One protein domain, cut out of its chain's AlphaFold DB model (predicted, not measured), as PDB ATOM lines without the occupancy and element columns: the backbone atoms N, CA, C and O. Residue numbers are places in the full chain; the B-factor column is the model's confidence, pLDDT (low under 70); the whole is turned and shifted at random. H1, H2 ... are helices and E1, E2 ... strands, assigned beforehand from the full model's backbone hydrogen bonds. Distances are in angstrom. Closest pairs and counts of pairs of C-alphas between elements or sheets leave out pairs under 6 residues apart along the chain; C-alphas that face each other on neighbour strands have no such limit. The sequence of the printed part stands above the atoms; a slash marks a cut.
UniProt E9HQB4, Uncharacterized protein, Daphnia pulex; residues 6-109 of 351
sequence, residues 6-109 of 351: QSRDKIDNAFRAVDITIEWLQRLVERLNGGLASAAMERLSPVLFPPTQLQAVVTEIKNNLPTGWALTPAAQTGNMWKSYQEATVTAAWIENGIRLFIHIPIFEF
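Overview. This is residues 6 to 109 of the 351 residues of an uncharacterized protein of Daphnia pulex (UniProt E9HQB4). A two-stranded hairpin, E2 and E3, and three shorter helices, H2, H3 and H4, make a small body, from which residues 6 to 27 of the long helix H1 stick out as an arm. The last turn of H1, residues 36 to 40, meets the hairpin, and at the end of the domain away from the arm E3 runs on into E4, which pairs with E1. The printed part has 104 residues, with four named helices and four named strands in the order H1 H2 E1 H3 H4 E2 E3 E4; both two-stranded sheets, E1 - E4 and E2 - E3, are antiparallel, and the class is mixed, helices and strands. The whole is only just extended, close to loose, with a radius of gyration of the C-alphas of 19.7 A and spans of 70 by 28 by 22 A.

Arrangement. Look first at E2, residues 88 to 94, and E3, residues 97 to 103, an antiparallel hairpin at 155 degrees, where N 90 and O 101 are 2.9 A apart, within hydrogen-bond range. H1, residues 6 to 40, has 5 pairs of C-alphas within 8 A of E2, the closest those of Ala 39 and Val 89, 5.8 A apart. H1 and E3 are near each other, with 5 pairs of C-alphas within 10 A. H1 touches no helix. Go on to E4, residues 106 to 108, into which E3 runs on at 31 degrees, and to its antiparallel neighbour E1, residues 69 to 71, at 150 degrees; N 107 and O 70 are 2.8 A apart, within hydrogen-bond range. H2, residues 51 to 64, comes closest to E1 at the C-alphas of Lys 62 and Leu 71, 6.6 A apart. With residues 51 to 55 alone it only just touches H4, residues 80 to 86, with 3 pairs of C-alphas within 8 A, the closest those of Pro 51 and Met 80 at 6.6 A; they are only just about perpendicular, at 72 degrees. H3, residues 73 to 76, and H4 touch only at the corner, closest at the C-alphas of Ala 75 and Ser 83, 5.6 A. Every O i to N i+4 pair is within hydrogen-bond range in H2 and H4, and 30 of 31 in H1; H3 is too short for such a pair.

Along the chain. Find C-alpha 88 at (104.129, 101.194, 153.013); from there E2 runs 19.4 A, and E3 comes back over 19.3 A. H1 begins at C-alpha 6, (81.334, 136.469, 116.901), and runs 51.1 A. H2 is 20.0 A long, H4 9.7 A, E1 7.3 A and H3 5.0 A. E4, 7.1 A, ends at C-alpha 108, (118.321, 89.458, 151.700).

Size, cuts and confidence. The two C-alphas farthest apart, those of Gln 6 and Phe 109, are 71.0 A apart. Without residues 6 to 27, which stand free, the body spans 41 by 25 by 20 A. The printed part has no cut, and no link is long. Mean pLDDT of the printed part is 86.2; look for values under 70 at residues 6 to 7 and 108 to 109.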
ATOM      1  N   GLN A   6      79.991 137.009 116.732       61.06
ATOM      2  CA  GLN A   6      81.334 136.469 116.901       61.06
ATOM      3  C   GLN A   6      81.920 136.776 118.292       61.06
ATOM      4  O   GLN A   6      82.774 136.035 118.780       61.06
ATOM      5  N   SER A   7      81.454 137.838 118.958       66.19
ATOM      6  CA  SER A   7      81.817 138.174 120.336       66.19
ATOM      7  C   SER A   7      81.017 137.378 121.370       66.19
ATOM      8  O   SER A   7      81.554 137.107 122.441       66.19
ATOM      9  N   ARG A   8      79.764 136.992 121.085       71.12
ATOM     10  CA  ARG A   8      78.945 136.172 121.999       71.12
ATOM     11  C   ARG A   8      79.420 134.724 122.041       71.12
ATOM     12  O   ARG A   8      79.672 134.216 123.127       71.12
ATOM     13  N   ASP A   9      79.688 134.123 120.884       79.00
ATOM     14  CA  ASP A   9      80.216 132.753 120.817       79.00
ATOM     15  C   ASP A   9      81.577 132.621 121.519       79.00
ATOM     16  O   ASP A   9      81.874 131.606 122.147       79.00
ATOM     17  N   LYS A  10      82.422 133.659 121.462       78.06
ATOM     18  CA  LYS A  10      83.697 133.691 122.201       78.06
ATOM     19  C   LYS A  10      83.493 133.705 123.716       78.06
ATOM     20  O   LYS A  10      84.249 133.045 124.422       78.06
ATOM     21  N   ILE A  11      82.493 134.439 124.202       82.38
ATOM     22  CA  ILE A  11      82.161 134.521 125.629       82.38
ATOM     23  C   ILE A  11      81.579 133.189 126.115       82.38
ATOM     24  O   ILE A  11      82.040 132.662 127.123       82.38
ATOM     25  N   ASP A  12      80.650 132.594 125.366       85.50
ATOM     26  CA  ASP A  12      80.044 131.307 125.722       85.50
ATOM     27  C   ASP A  12      81.077 130.169 125.714       85.50
ATOM     28  O   ASP A  12      81.093 129.323 126.609       85.50
ATOM     29  N   ASN A  13      82.005 130.175 124.752       86.25
ATOM     30  CA  ASN A  13      83.121 129.228 124.730       86.25
ATOM     31  C   ASN A  13      84.098 129.444 125.896       86.25
ATOM     32  O   ASN A  13      84.619 128.468 126.435       86.25
ATOM     33  N   ALA A  14      84.331 130.693 126.313       85.62
ATOM     34  CA  ALA A  14      85.168 130.997 127.470       85.62
ATOM     35  C   ALA A  14      84.526 130.513 128.779       85.62
ATOM     36  O   ALA A  14      85.203 129.867 129.574       85.62
ATOM     37  N   PHE A  15      83.224 130.746 128.983       88.94
ATOM     38  CA  PHE A  15      82.510 130.232 130.157       88.94
ATOM     39  C   PHE A  15      82.486 128.703 130.190       88.94
ATOM     40  O   PHE A  15      82.818 128.120 131.217       88.94
ATOM     41  N   ARG A  16      82.241 128.039 129.053       88.69
ATOM     42  CA  ARG A  16      82.350 126.573 128.961       88.69
ATOM     43  C   ARG A  16      83.748 126.066 129.311       88.69
ATOM     44  O   ARG A  16      83.876 125.059 129.999       88.69
ATOM     45  N   ALA A  17      84.798 126.746 128.854       90.19
ATOM     46  CA  ALA A  17      86.170 126.380 129.199       90.19
ATOM     47  C   ALA A  17      86.445 126.545 130.704       90.19
ATOM     48  O   ALA A  17      87.119 125.701 131.300       90.19
ATOM     49  N   VAL A  18      85.901 127.595 131.330       92.25
ATOM     50  CA  VAL A  18      85.980 127.808 132.782       92.25
ATOM     51  C   VAL A  18      85.244 126.703 133.538       92.25
ATOM     52  O   VAL A  18      85.841 126.113 134.435       92.25
ATOM     53  N   ASP A  19      84.018 126.357 133.144       92.06
ATOM     54  CA  ASP A  19      83.233 125.296 133.789       92.06
ATOM     55  C   ASP A  19      83.956 123.942 133.728       92.06
ATOM     56  O   ASP A  19      84.136 123.279 134.750       92.06
ATOM     57  N   ILE A  20      84.488 123.575 132.556       92.44
ATOM     58  CA  ILE A  20      85.295 122.354 132.381       92.44
ATOM     59  C   ILE A  20      86.533 122.378 133.289       92.44
ATOM     60  O   ILE A  20      86.908 121.355 133.867       92.44
ATOM     61  N   THR A  21      87.175 123.539 133.429       93.12
ATOM     62  CA  THR A  21      88.365 123.694 134.274       93.12
ATOM     63  C   THR A  21      88.019 123.555 135.756       93.12
ATOM     64  O   THR A  21      88.759 122.905 136.495       93.12
ATOM     65  N   ILE A  22      86.891 124.116 136.197       93.44
ATOM     66  CA  ILE A  22      86.407 123.991 137.577       93.44
ATOM     67  C   ILE A  22      86.078 122.531 137.890       93.44
ATOM     68  O   ILE A  22      86.543 122.016 138.907       93.44
ATOM     69  N   GLU A  23      85.355 121.837 137.010       93.31
ATOM     70  CA  GLU A  23      85.069 120.409 137.183       93.31
ATOM     71  C   GLU A  23      86.355 119.576 137.254       93.31
ATOM     72  O   GLU A  23      86.473 118.654 138.066       93.31
ATOM     73  N   TRP A  24      87.344 119.895 136.416       93.00
ATOM     74  CA  TRP A  24      88.638 119.222 136.439       93.00
ATOM     75  C   TRP A  24      89.382 119.453 137.760       93.00
ATOM     76  O   TRP A  24      89.890 118.493 138.346       93.00
ATOM     77  N   LEU A  25      89.403 120.692 138.265       92.81
ATOM     78  CA  LEU A  25      90.010 121.033 139.554       92.81
ATOM     79  C   LEU A  25      89.314 120.314 140.713       92.81
ATOM     80  O   LEU A  25      89.995 119.757 141.572       92.81
ATOM     81  N   GLN A  26      87.982 120.269 140.717       93.38
ATOM     82  CA  GLN A  26      87.212 119.550 141.735       93.38
ATOM     83  C   GLN A  26      87.582 118.064 141.763       93.38
ATOM     84  O   GLN A  26      87.956 117.543 142.814       93.38
ATOM     85  N   ARG A  27      87.606 117.399 140.600       92.44
ATOM     86  CA  ARG A  27      88.027 115.990 140.503       92.44
ATOM     87  C   ARG A  27      89.471 115.787 140.953       92.44
ATOM     88  O   ARG A  27      89.794 114.752 141.536       92.44
ATOM     89  N   LEU A  28      90.362 116.735 140.670       90.12
ATOM     90  CA  LEU A  28      91.757 116.653 141.096       90.12
ATOM     91  C   LEU A  28      91.877 116.737 142.621       90.12
ATOM     92  O   LEU A  28      92.583 115.919 143.212       90.12
ATOM     93  N   VAL A  29      91.153 117.660 143.254       91.56
ATOM     94  CA  VAL A  29      91.109 117.806 144.717       91.56
ATOM     95  C   VAL A  29      90.536 116.553 145.376       91.56
ATOM     96  O   VAL A  29      91.128 116.039 146.324       91.56
ATOM     97  N   GLU A  30      89.440 116.002 144.854       92.94
ATOM     98  CA  GLU A  30      88.838 114.766 145.372       92.94
ATOM     99  C   GLU A  30      89.798 113.575 145.285       92.94
ATOM    100  O   GLU A  30      89.975 112.828 146.251       92.94
ATOM    101  N   ARG A  31      90.472 113.414 144.141       91.75
ATOM    102  CA  ARG A  31      91.469 112.356 143.952       91.75
ATOM    103  C   ARG A  31      92.648 112.530 144.904       91.75
ATOM    104  O   ARG A  31      93.093 111.541 145.487       91.75
ATOM    105  N   LEU A  32      93.144 113.756 145.070       89.81
ATOM    106  CA  LEU A  32      94.237 114.057 145.991       89.81
ATOM    107  C   LEU A  32      93.842 113.738 147.434       89.81
ATOM    108  O   LEU A  32      94.612 113.092 148.141       89.81
ATOM    109  N   ASN A  33      92.626 114.105 147.840       90.88
ATOM    110  CA  ASN A  33      92.092 113.792 149.160       90.88
ATOM    111  C   ASN A  33      92.038 112.273 149.400       90.88
ATOM    112  O   ASN A  33      92.534 111.785 150.413       90.88
ATOM    113  N   GLY A  34      91.532 111.498 148.433       90.69
ATOM    114  CA  GLY A  34      91.545 110.031 148.511       90.69
ATOM    115  C   GLY A  34      92.962 109.439 148.557       90.69
ATOM    116  O   GLY A  34      93.221 108.464 149.268       90.69
ATOM    117  N   GLY A  35      93.905 110.052 147.840       90.19
ATOM    118  CA  GLY A  35      95.321 109.713 147.901       90.19
ATOM    119  C   GLY A  35      95.919 109.933 149.289       90.19
ATOM    120  O   GLY A  35      96.508 109.011 149.850       90.19
ATOM    121  N   LEU A  36      95.726 111.119 149.865       89.12
ATOM    122  CA  LEU A  36      96.230 111.483 151.192       89.12
ATOM    123  C   LEU A  36      95.592 110.641 152.302       89.12
ATOM    124  O   LEU A  36      96.297 110.185 153.196       89.12
ATOM    125  N   ALA A  37      94.293 110.350 152.204       90.50
ATOM    126  CA  ALA A  37      93.623 109.416 153.105       90.50
ATOM    127  C   ALA A  37      94.249 108.012 153.042       90.50
ATOM    128  O   ALA A  37      94.393 107.349 154.066       90.50
ATOM    129  N   SER A  38      94.666 107.563 151.852       89.56
ATOM    130  CA  SER A  38      95.381 106.288 151.708       89.56
ATOM    131  C   SER A  38      96.749 106.333 152.387       89.56
ATOM    132  O   SER A  38      97.079 105.412 153.128       89.56
ATOM    133  N   ALA A  39      97.502 107.422 152.208       88.81
ATOM    134  CA  ALA A  39      98.797 107.606 152.860       88.81
ATOM    135  C   ALA A  39      98.680 107.666 154.394       88.81
ATOM    136  O   ALA A  39      99.527 107.112 155.086       88.81
ATOM    137  N   ALA A  40      97.609 108.261 154.931       87.25
ATOM    138  CA  ALA A  40      97.319 108.253 156.368       87.25
ATOM    139  C   ALA A  40      97.024 106.843 156.915       87.25
ATOM    140  O   ALA A  40      97.199 106.592 158.101       87.25
ATOM    141  N   MET A  41      96.598 105.918 156.049       88.00
ATOM    142  CA  MET A  41      96.460 104.490 156.353       88.00
ATOM    143  C   MET A  41      97.722 103.686 155.999       88.00
ATOM    144  O   MET A  41      97.631 102.474 155.815       88.00
ATOM    145  N   GLU A  42      98.865 104.355 155.834       88.31
ATOM    146  CA  GLU A  42     100.161 103.779 155.453       88.31
ATOM    147  C   GLU A  42     100.185 103.099 154.078       88.31
ATOM    148  O   GLU A  42     101.030 102.250 153.795       88.31
ATOM    149  N   ARG A  43      99.261 103.468 153.184       88.62
ATOM    150  CA  ARG A  43      99.090 102.832 151.874       88.62
ATOM    151  C   ARG A  43      99.473 103.761 150.739       88.62
ATOM    152  O   ARG A  43      99.027 104.907 150.668       88.62
ATOM    153  N   LEU A  44     100.224 103.224 149.784       89.88
ATOM    154  CA  LEU A  44     100.586 103.960 148.584       89.88
ATOM    155  C   LEU A  44      99.394 104.065 147.625       89.88
ATOM    156  O   LEU A  44      98.797 103.064 147.228       89.88
ATOM    157  N   SER A  45      99.066 105.293 147.221       91.50
ATOM    158  CA  SER A  45      98.018 105.556 146.233       91.50
ATOM    159  C   SER A  45      98.617 105.839 144.852       91.50
ATOM    160  O   SER A  45      99.491 106.705 144.748       91.50
ATOM    161  N   PRO A  46      98.086 105.234 143.770       91.56
ATOM    162  CA  PRO A  46      98.454 105.574 142.394       91.56
ATOM    163  C   PRO A  46      98.191 107.039 142.016       91.56
ATOM    164  O   PRO A  46      98.712 107.517 141.012       91.56
ATOM    165  N   VAL A  47      97.354 107.749 142.787       90.75
ATOM    166  CA  VAL A  47      97.115 109.186 142.601       90.75
ATOM    167  C   VAL A  47      98.295 110.014 143.109       90.75
ATOM    168  O   VAL A  47      98.665 110.985 142.460       90.75
ATOM    169  N   LEU A  48      98.868 109.638 144.256       89.88
ATOM    170  CA  LEU A  48     100.002 110.348 144.855       89.88
ATOM    171  C   LEU A  48     101.323 109.992 144.176       89.88
ATOM    172  O   LEU A  48     102.217 110.828 144.093       89.88
ATOM    173  N   PHE A  49     101.439 108.755 143.701       91.25
ATOM    174  CA  PHE A  49     102.636 108.264 143.045       91.25
ATOM    175  C   PHE A  49     102.247 107.393 141.847       91.25
ATOM    176  O   PHE A  49     101.781 106.273 142.060       91.25
ATOM    177  N   PRO A  50     102.366 107.888 140.601       91.31
ATOM    178  CA  PRO A  50     101.910 107.182 139.405       91.31
ATOM    179  C   PRO A  50     102.623 105.839 139.154       91.31
ATOM    180  O   PRO A  50     103.822 105.728 139.419       91.31
ATOM    181  N   PRO A  51     101.950 104.840 138.542       91.44
ATOM    182  CA  PRO A  51     102.536 103.514 138.307       91.44
ATOM    183  C   PRO A  51     103.811 103.521 137.466       91.44
ATOM    184  O   PRO A  51     104.712 102.725 137.707       91.44
ATOM    185  N   THR A  52     103.912 104.436 136.500       91.62
ATOM    186  CA  THR A  52     105.108 104.591 135.660       91.62
ATOM    187  C   THR A  52     106.315 105.069 136.463       91.62
ATOM    188  O   THR A  52     107.426 104.598 136.234       91.62
ATOM    189  N   GLN A  53     106.101 105.960 137.438       91.31
ATOM    190  CA  GLN A  53     107.155 106.424 138.340       91.31
ATOM    191  C   GLN A  53     107.568 105.316 139.309       91.31
ATOM    192  O   GLN A  53     108.761 105.087 139.493       91.31
ATOM    193  N   LEU A  54     106.602 104.566 139.854       89.94
ATOM    194  CA  LEU A  54     106.900 103.409 140.699       89.94
ATOM    195  C   LEU A  54     107.704 102.351 139.958       89.94
ATOM    196  O   LEU A  54     108.702 101.874 140.484       89.94
ATOM    197  N   GLN A  55     107.331 102.030 138.724       90.94
ATOM    198  CA  GLN A  55     108.078 101.079 137.912       90.94
ATOM    199  C   GLN A  55     109.517 101.547 137.652       90.94
ATOM    200  O   GLN A  55     110.438 100.732 137.727       90.94
ATOM    201  N   ALA A  56     109.720 102.839 137.374       91.12
ATOM    202  CA  ALA A  56     111.051 103.406 137.180       91.12
ATOM    203  C   ALA A  56     111.906 103.275 138.451       91.12
ATOM    204  O   ALA A  56     113.002 102.724 138.382       91.12
ATOM    205  N   VAL A  57     111.367 103.666 139.612       90.25
ATOM    206  CA  VAL A  57     112.053 103.554 140.911       90.25
ATOM    207  C   VAL A  57     112.357 102.100 141.263       90.25
ATOM    208  O   VAL A  57     113.477 101.774 141.632       90.25
ATOM    209  N   VAL A  58     111.393 101.194 141.103       90.12
ATOM    210  CA  VAL A  58     111.586  99.757 141.352       90.12
ATOM    211  C   VAL A  58     112.683  99.190 140.446       90.12
ATOM    212  O   VAL A  58     113.509  98.398 140.894       90.12
ATOM    213  N   THR A  59     112.733  99.608 139.180       90.25
ATOM    214  CA  THR A  59     113.778  99.183 138.237       90.25
ATOM    215  C   THR A  59     115.148  99.728 138.637       90.25
ATOM    216  O   THR A  59     116.138  99.002 138.591       90.25
ATOM    217  N   GLU A  60     115.209 100.984 139.066       91.56
ATOM    218  CA  GLU A  60     116.435 101.608 139.554       91.56
ATOM    219  C   GLU A  60     116.951 100.924 140.822       91.56
ATOM    220  O   GLU A  60     118.128 100.569 140.881       91.56
ATOM    221  N   ILE A  61     116.075 100.652 141.795       89.06
ATOM    222  CA  ILE A  61     116.431  99.893 142.999       89.06
ATOM    223  C   ILE A  61     116.980  98.530 142.588       89.06
ATOM    224  O   ILE A  61     118.082  98.176 142.991       89.06
ATOM    225  N   LYS A  62     116.273  97.795 141.718       86.25
ATOM    226  CA  LYS A  62     116.703  96.473 141.234       86.25
ATOM    227  C   LYS A  62     118.133  96.479 140.694       86.25
ATOM    228  O   LYS A  62     118.872  95.533 140.942       86.25
ATOM    229  N   ASN A  63     118.503  97.518 139.951       89.31
ATOM    230  CA  ASN A  63     119.813  97.627 139.312       89.31
ATOM    231  C   ASN A  63     120.935  98.018 140.286       89.31
ATOM    232  O   ASN A  63     122.100  97.775 139.982       89.31
ATOM    233  N   ASN A  64     120.594  98.608 141.434       91.00
ATOM    234  CA  ASN A  64     121.547  99.072 142.442       91.00
ATOM    235  C   ASN A  64     121.603  98.177 143.690       91.00
ATOM    236  O   ASN A  64     122.391  98.444 144.598       91.00
ATOM    237  N   LEU A  65     120.780  97.128 143.763       86.19
ATOM    238  CA  LEU A  65     120.789  96.216 144.902       86.19
ATOM    239  C   LEU A  65     122.107  95.420 144.970       86.19
ATOM    240  O   LEU A  65     122.575  94.913 143.944       86.19
ATOM    241  N   PRO A  66     122.691  95.254 146.172       85.12
ATOM    242  CA  PRO A  66     123.840  94.382 146.370       85.12
ATOM    243  C   PRO A  66     123.550  92.935 145.955       85.12
ATOM    244  O   PRO A  66     122.410  92.466 145.958       85.12
ATOM    245  N   THR A  67     124.605  92.182 145.646       80.62
ATOM    246  CA  THR A  67     124.465  90.749 145.356       80.62
ATOM    247  C   THR A  67     123.845  90.019 146.550       80.62
ATOM    248  O   THR A  67     124.263  90.216 147.686       80.62
ATOM    249  N   GLY A  68     122.852  89.168 146.286       74.06
ATOM    250  CA  GLY A  68     122.104  88.447 147.322       74.06
ATOM    251  C   GLY A  68     120.832  89.159 147.780       74.06
ATOM    252  O   GLY A  68     120.000  88.520 148.424       74.06
ATOM    253  N   TRP A  69     120.639  90.421 147.385       80.88
ATOM    254  CA  TRP A  69     119.432  91.182 147.673       80.88
ATOM    255  C   TRP A  69     118.492  91.211 146.471       80.88
ATOM    256  O   TRP A  69     118.930  91.224 145.318       80.88
ATOM    257  N   ALA A  70     117.186  91.237 146.718       80.75
ATOM    258  CA  ALA A  70     116.197  91.409 145.665       80.75
ATOM    259  C   ALA A  70     114.934  92.134 146.157       80.75
ATOM    260  O   ALA A  70     114.695  92.297 147.347       80.75
ATOM    261  N   LEU A  71     114.124  92.595 145.206       82.56
ATOM    262  CA  LEU A  71     112.789  93.161 145.441       82.56
ATOM    263  C   LEU A  71     111.738  92.059 145.508       82.56
ATOM    264  O   LEU A  71     111.978  90.988 144.958       82.56
ATOM    265  N   THR A  72     110.550  92.316 146.066       76.38
ATOM    266  CA  THR A  72     109.441  91.333 146.112       76.38
ATOM    267  C   THR A  72     109.164  90.665 144.755       76.38
ATOM    268  O   THR A  72     109.364  91.281 143.703       76.38
ATOM    269  N   PRO A  73     108.670  89.409 144.718       75.94
ATOM    270  CA  PRO A  73     108.313  88.752 143.458       75.94
ATOM    271  C   PRO A  73     107.353  89.583 142.593       75.94
ATOM    272  O   PRO A  73     107.482  89.607 141.369       75.94
ATOM    273  N   ALA A  74     106.423  90.309 143.222       76.94
ATOM    274  CA  ALA A  74     105.532  91.245 142.547       76.94
ATOM    275  C   ALA A  74     106.299  92.365 141.832       76.94
ATOM    276  O   ALA A  74     106.096  92.589 140.638       76.94
ATOM    277  N   ALA A  75     107.223  93.019 142.531       81.62
ATOM    278  CA  ALA A  75     108.069  94.059 141.967       81.62
ATOM    279  C   ALA A  75     108.986  93.521 140.850       81.62
ATOM    280  O   ALA A  75     109.131  94.156 139.806       81.62
ATOM    281  N   GLN A  76     109.544  92.313 141.006       78.75
ATOM    282  CA  GLN A  76     110.399  91.684 139.990       78.75
ATOM    283  C   GLN A  76     109.652  91.315 138.704       78.75
ATOM    284  O   GLN A  76     110.216  91.430 137.616       78.75
ATOM    285  N   THR A  77     108.406  90.852 138.832       81.69
ATOM    286  CA  THR A  77     107.544  90.452 137.705       81.69
ATOM    287  C   THR A  77     106.821  91.634 137.059       81.69
ATOM    288  O   THR A  77     106.114  91.454 136.071       81.69
ATOM    289  N   GLY A  78     106.990  92.847 137.597       83.06
ATOM    290  CA  GLY A  78     106.320  94.048 137.105       83.06
ATOM    291  C   GLY A  78     104.848  94.152 137.516       83.06
ATOM    292  O   GLY A  78     104.114  94.970 136.962       83.06
ATOM    293  N   ASN A  79     104.391  93.362 138.494       86.69
ATOM    294  CA  ASN A  79     103.041  93.461 139.040       86.69
ATOM    295  C   ASN A  79     102.922  94.696 139.947       86.69
ATOM    296  O   ASN A  79     103.056  94.630 141.173       86.69
ATOM    297  N   MET A  80     102.662  95.848 139.324       87.31
ATOM    298  CA  MET A  80     102.566  97.128 140.027       87.31
ATOM    299  C   MET A  80     101.421  97.143 141.036       87.31
ATOM    300  O   MET A  80     101.616  97.625 142.145       87.31
ATOM    301  N   TRP A  81     100.263  96.558 140.714       86.62
ATOM    302  CA  TRP A  81      99.125  96.506 141.640       86.62
ATOM    303  C   TRP A  81      99.502  95.860 142.974       86.62
ATOM    304  O   TRP A  81      99.208  96.405 144.036       86.62
ATOM    305  N   LYS A  82     100.199  94.723 142.921       83.00
ATOM    306  CA  LYS A  82     100.669  94.045 144.127       83.00
ATOM    307  C   LYS A  82     101.802  94.821 144.814       83.00
ATOM    308  O   LYS A  82     101.793  94.923 146.033       83.00
ATOM    309  N   SER A  83     102.670  95.479 144.045       84.88
ATOM    310  CA  SER A  83     103.713  96.372 144.580       84.88
ATOM    311  C   SER A  83     103.125  97.544 145.389       84.88
ATOM    312  O   SER A  83     103.647  97.869 146.447       84.88
ATOM    313  N   TYR A  84     101.992  98.126 144.967       88.50
ATOM    314  CA  TYR A  84     101.266  99.143 145.754       88.50
ATOM    315  C   TYR A  84     100.681  98.597 147.061       88.50
ATOM    316  O   TYR A  84     100.530  99.346 148.020       88.50
ATOM    317  N   GLN A  85     100.300  97.317 147.094       84.25
ATOM    318  CA  GLN A  85      99.781  96.688 148.312       84.25
ATOM    319  C   GLN A  85     100.887  96.376 149.319       84.25
ATOM    320  O   GLN A  85     100.612  96.337 150.513       84.25
ATOM    321  N   GLU A  86     102.094  96.103 148.824       80.31
ATOM    322  CA  GLU A  86     103.254  95.712 149.625       80.31
ATOM    323  C   GLU A  86     104.075  96.911 150.105       80.31
ATOM    324  O   GLU A  86     104.696  96.826 151.160       80.31
ATOM    325  N   ALA A  87     104.075  98.020 149.360       85.31
ATOM    326  CA  ALA A  87     104.732  99.250 149.772       85.31
ATOM    327  C   ALA A  87     103.964  99.933 150.911       85.31
ATOM    328  O   ALA A  87     102.745 100.120 150.827       85.31
ATOM    329  N   THR A  88     104.689 100.371 151.937       87.50
ATOM    330  CA  THR A  88     104.129 101.194 153.013       87.50
ATOM    331  C   THR A  88     104.540 102.646 152.835       87.50
ATOM    332  O   THR A  88     105.556 102.962 152.212       87.50
ATOM    333  N   VAL A  89     103.712 103.562 153.324       88.62
ATOM    334  CA  VAL A  89     103.962 105.000 153.198       88.62
ATOM    335  C   VAL A  89     103.925 105.644 154.562       88.62
ATOM    336  O   VAL A  89     102.977 105.469 155.312       88.62
ATOM    337  N   THR A  90     104.927 106.463 154.844       88.81
ATOM    338  CA  THR A  90     104.882 107.412 155.955       88.81
ATOM    339  C   THR A  90     104.890 108.821 155.383       88.81
ATOM    340  O   THR A  90     105.569 109.099 154.395       88.81
ATOM    341  N   ALA A  91     104.074 109.708 155.943       86.25
ATOM    342  CA  ALA A  91     103.948 111.081 155.472       86.25
ATOM    343  C   ALA A  91     104.424 112.038 156.562       86.25
ATOM    344  O   ALA A  91     104.038 111.900 157.721       86.25
ATOM    345  N   ALA A  92     105.237 113.022 156.184       86.56
ATOM    346  CA  ALA A  92     105.659 114.091 157.078       86.56
ATOM    347  C   ALA A  92     105.326 115.456 156.480       86.56
ATOM    348  O   ALA A  92     105.450 115.676 155.272       86.56
ATOM    349  N   TRP A  93     104.937 116.379 157.352       86.56
ATOM    350  CA  TRP A  93     104.806 117.783 157.001       86.56
ATOM    351  C   TRP A  93     106.187 118.437 156.913       86.56
ATOM    352  O   TRP A  93     107.040 118.223 157.774       86.56
ATOM    353  N   ILE A  94     106.392 119.251 155.883       90.12
ATOM    354  CA  ILE A  94     107.562 120.115 155.702       90.12
ATOM    355  C   ILE A  94     107.082 121.539 155.392       90.12
ATOM    356  O   ILE A  94     105.934 121.727 155.000       90.12
ATOM    357  N   GLU A  95     107.951 122.547 155.530       86.62
ATOM    358  CA  GLU A  95     107.576 123.972 155.405       86.62
ATOM    359  C   GLU A  95     106.761 124.303 154.142       86.62
ATOM    360  O   GLU A  95     105.852 125.126 154.205       86.62
ATOM    361  N   ASN A  96     107.026 123.615 153.026       86.19
ATOM    362  CA  ASN A  96     106.379 123.860 151.734       86.19
ATOM    363  C   ASN A  96     105.600 122.651 151.185       86.19
ATOM    364  O   ASN A  96     105.445 122.524 149.970       86.19
ATOM    365  N   GLY A  97     105.119 121.742 152.041       84.75
ATOM    366  CA  GLY A  97     104.232 120.665 151.598       84.75
ATOM    367  C   GLY A  97     104.308 119.379 152.410       84.75
ATOM    368  O   GLY A  97     104.634 119.368 153.593       84.75
ATOM    369  N   ILE A  98     103.980 118.271 151.748       84.94
ATOM    370  CA  ILE A  98     103.972 116.933 152.340       84.94
ATOM    371  C   ILE A  98     105.053 116.108 151.660       84.94
ATOM    372  O   ILE A  98     105.073 115.982 150.434       84.94
ATOM    373  N   ARG A  99     105.940 115.521 152.459       89.00
ATOM    374  CA  ARG A  99     106.919 114.547 151.990       89.00
ATOM    375  C   ARG A  99     106.392 113.147 152.253       89.00
ATOM    376  O   ARG A  99     106.047 112.819 153.386       89.00
ATOM    377  N   LEU A 100     106.338 112.333 151.205       88.94
ATOM    378  CA  LEU A 100     106.012 110.915 151.305       88.94
ATOM    379  C   LEU A 100     107.314 110.118 151.344       88.94
ATOM    380  O   LEU A 100     108.158 110.264 150.463       88.94
ATOM    381  N   PHE A 101     107.455 109.269 152.349       89.44
ATOM    382  CA  PHE A 101     108.498 108.261 152.440       89.44
ATOM    383  C   PHE A 101     107.858 106.926 152.086       89.44
ATOM    384  O   PHE A 101     107.019 106.411 152.827       89.44
ATOM    385  N   ILE A 102     108.202 106.423 150.904       90.12
ATOM    386  CA  ILE A 102     107.682 105.169 150.372       90.12
ATOM    387  C   ILE A 102     108.692 104.084 150.717       90.12
ATOM    388  O   ILE A 102     109.815 104.093 150.216       90.12
ATOM    389  N   HIS A 103     108.276 103.146 151.549       87.44
ATOM    390  CA  HIS A 103     109.071 101.993 151.927       87.44
ATOM    391  C   HIS A 103     108.752 100.863 150.959       87.44
ATOM    392  O   HIS A 103     107.648 100.312 150.956       87.44
ATOM    393  N   ILE A 104     109.711 100.562 150.085       85.00
ATOM    394  CA  ILE A 104     109.614  99.440 149.156       85.00
ATOM    395  C   ILE A 104     110.349  98.262 149.786       85.00
ATOM    396  O   ILE A 104     111.553  98.362 150.020       85.00
ATOM    397  N   PRO A 105     109.661  97.141 150.031       78.81
ATOM    398  CA  PRO A 105     110.304  95.995 150.637       78.81
ATOM    399  C   PRO A 105     111.387  95.392 149.742       78.81
ATOM    400  O   PRO A 105     111.145  95.000 148.594       78.81
ATOM    401  N   ILE A 106     112.573  95.265 150.325       78.69
ATOM    402  CA  ILE A 106     113.727  94.557 149.779       78.69
ATOM    403  C   ILE A 106     114.047  93.373 150.672       78.69
ATOM    404  O   ILE A 106     113.571  93.281 151.804       78.69
ATOM    405  N   PHE A 107     114.845  92.454 150.155       73.06
ATOM    406  CA  PHE A 107     115.158  91.262 150.896       73.06
ATOM    407  C   PHE A 107     116.510  90.690 150.633       73.06
ATOM    408  O   PHE A 107     116.937  90.592 149.487       73.06
ATOM    409  N   GLU A 108     117.114  90.242 151.717       65.69
ATOM    410  CA  GLU A 108     118.321  89.458 151.700       65.69
ATOM    411  C   GLU A 108     117.945  87.979 151.563       65.69
ATOM    412  O   GLU A 108     117.160  87.449 152.348       65.69
ATOM    413  N   PHE A 109     118.513  87.321 150.552       59.97
ATOM    414  CA  PHE A 109     118.344  85.908 150.212       59.97
ATOM    415  C   PHE A 109     116.992  85.541 149.582       59.97
ATOM    416  O   PHE A 109     115.920  85.662 150.160       59.97
TER     417      PHE A 109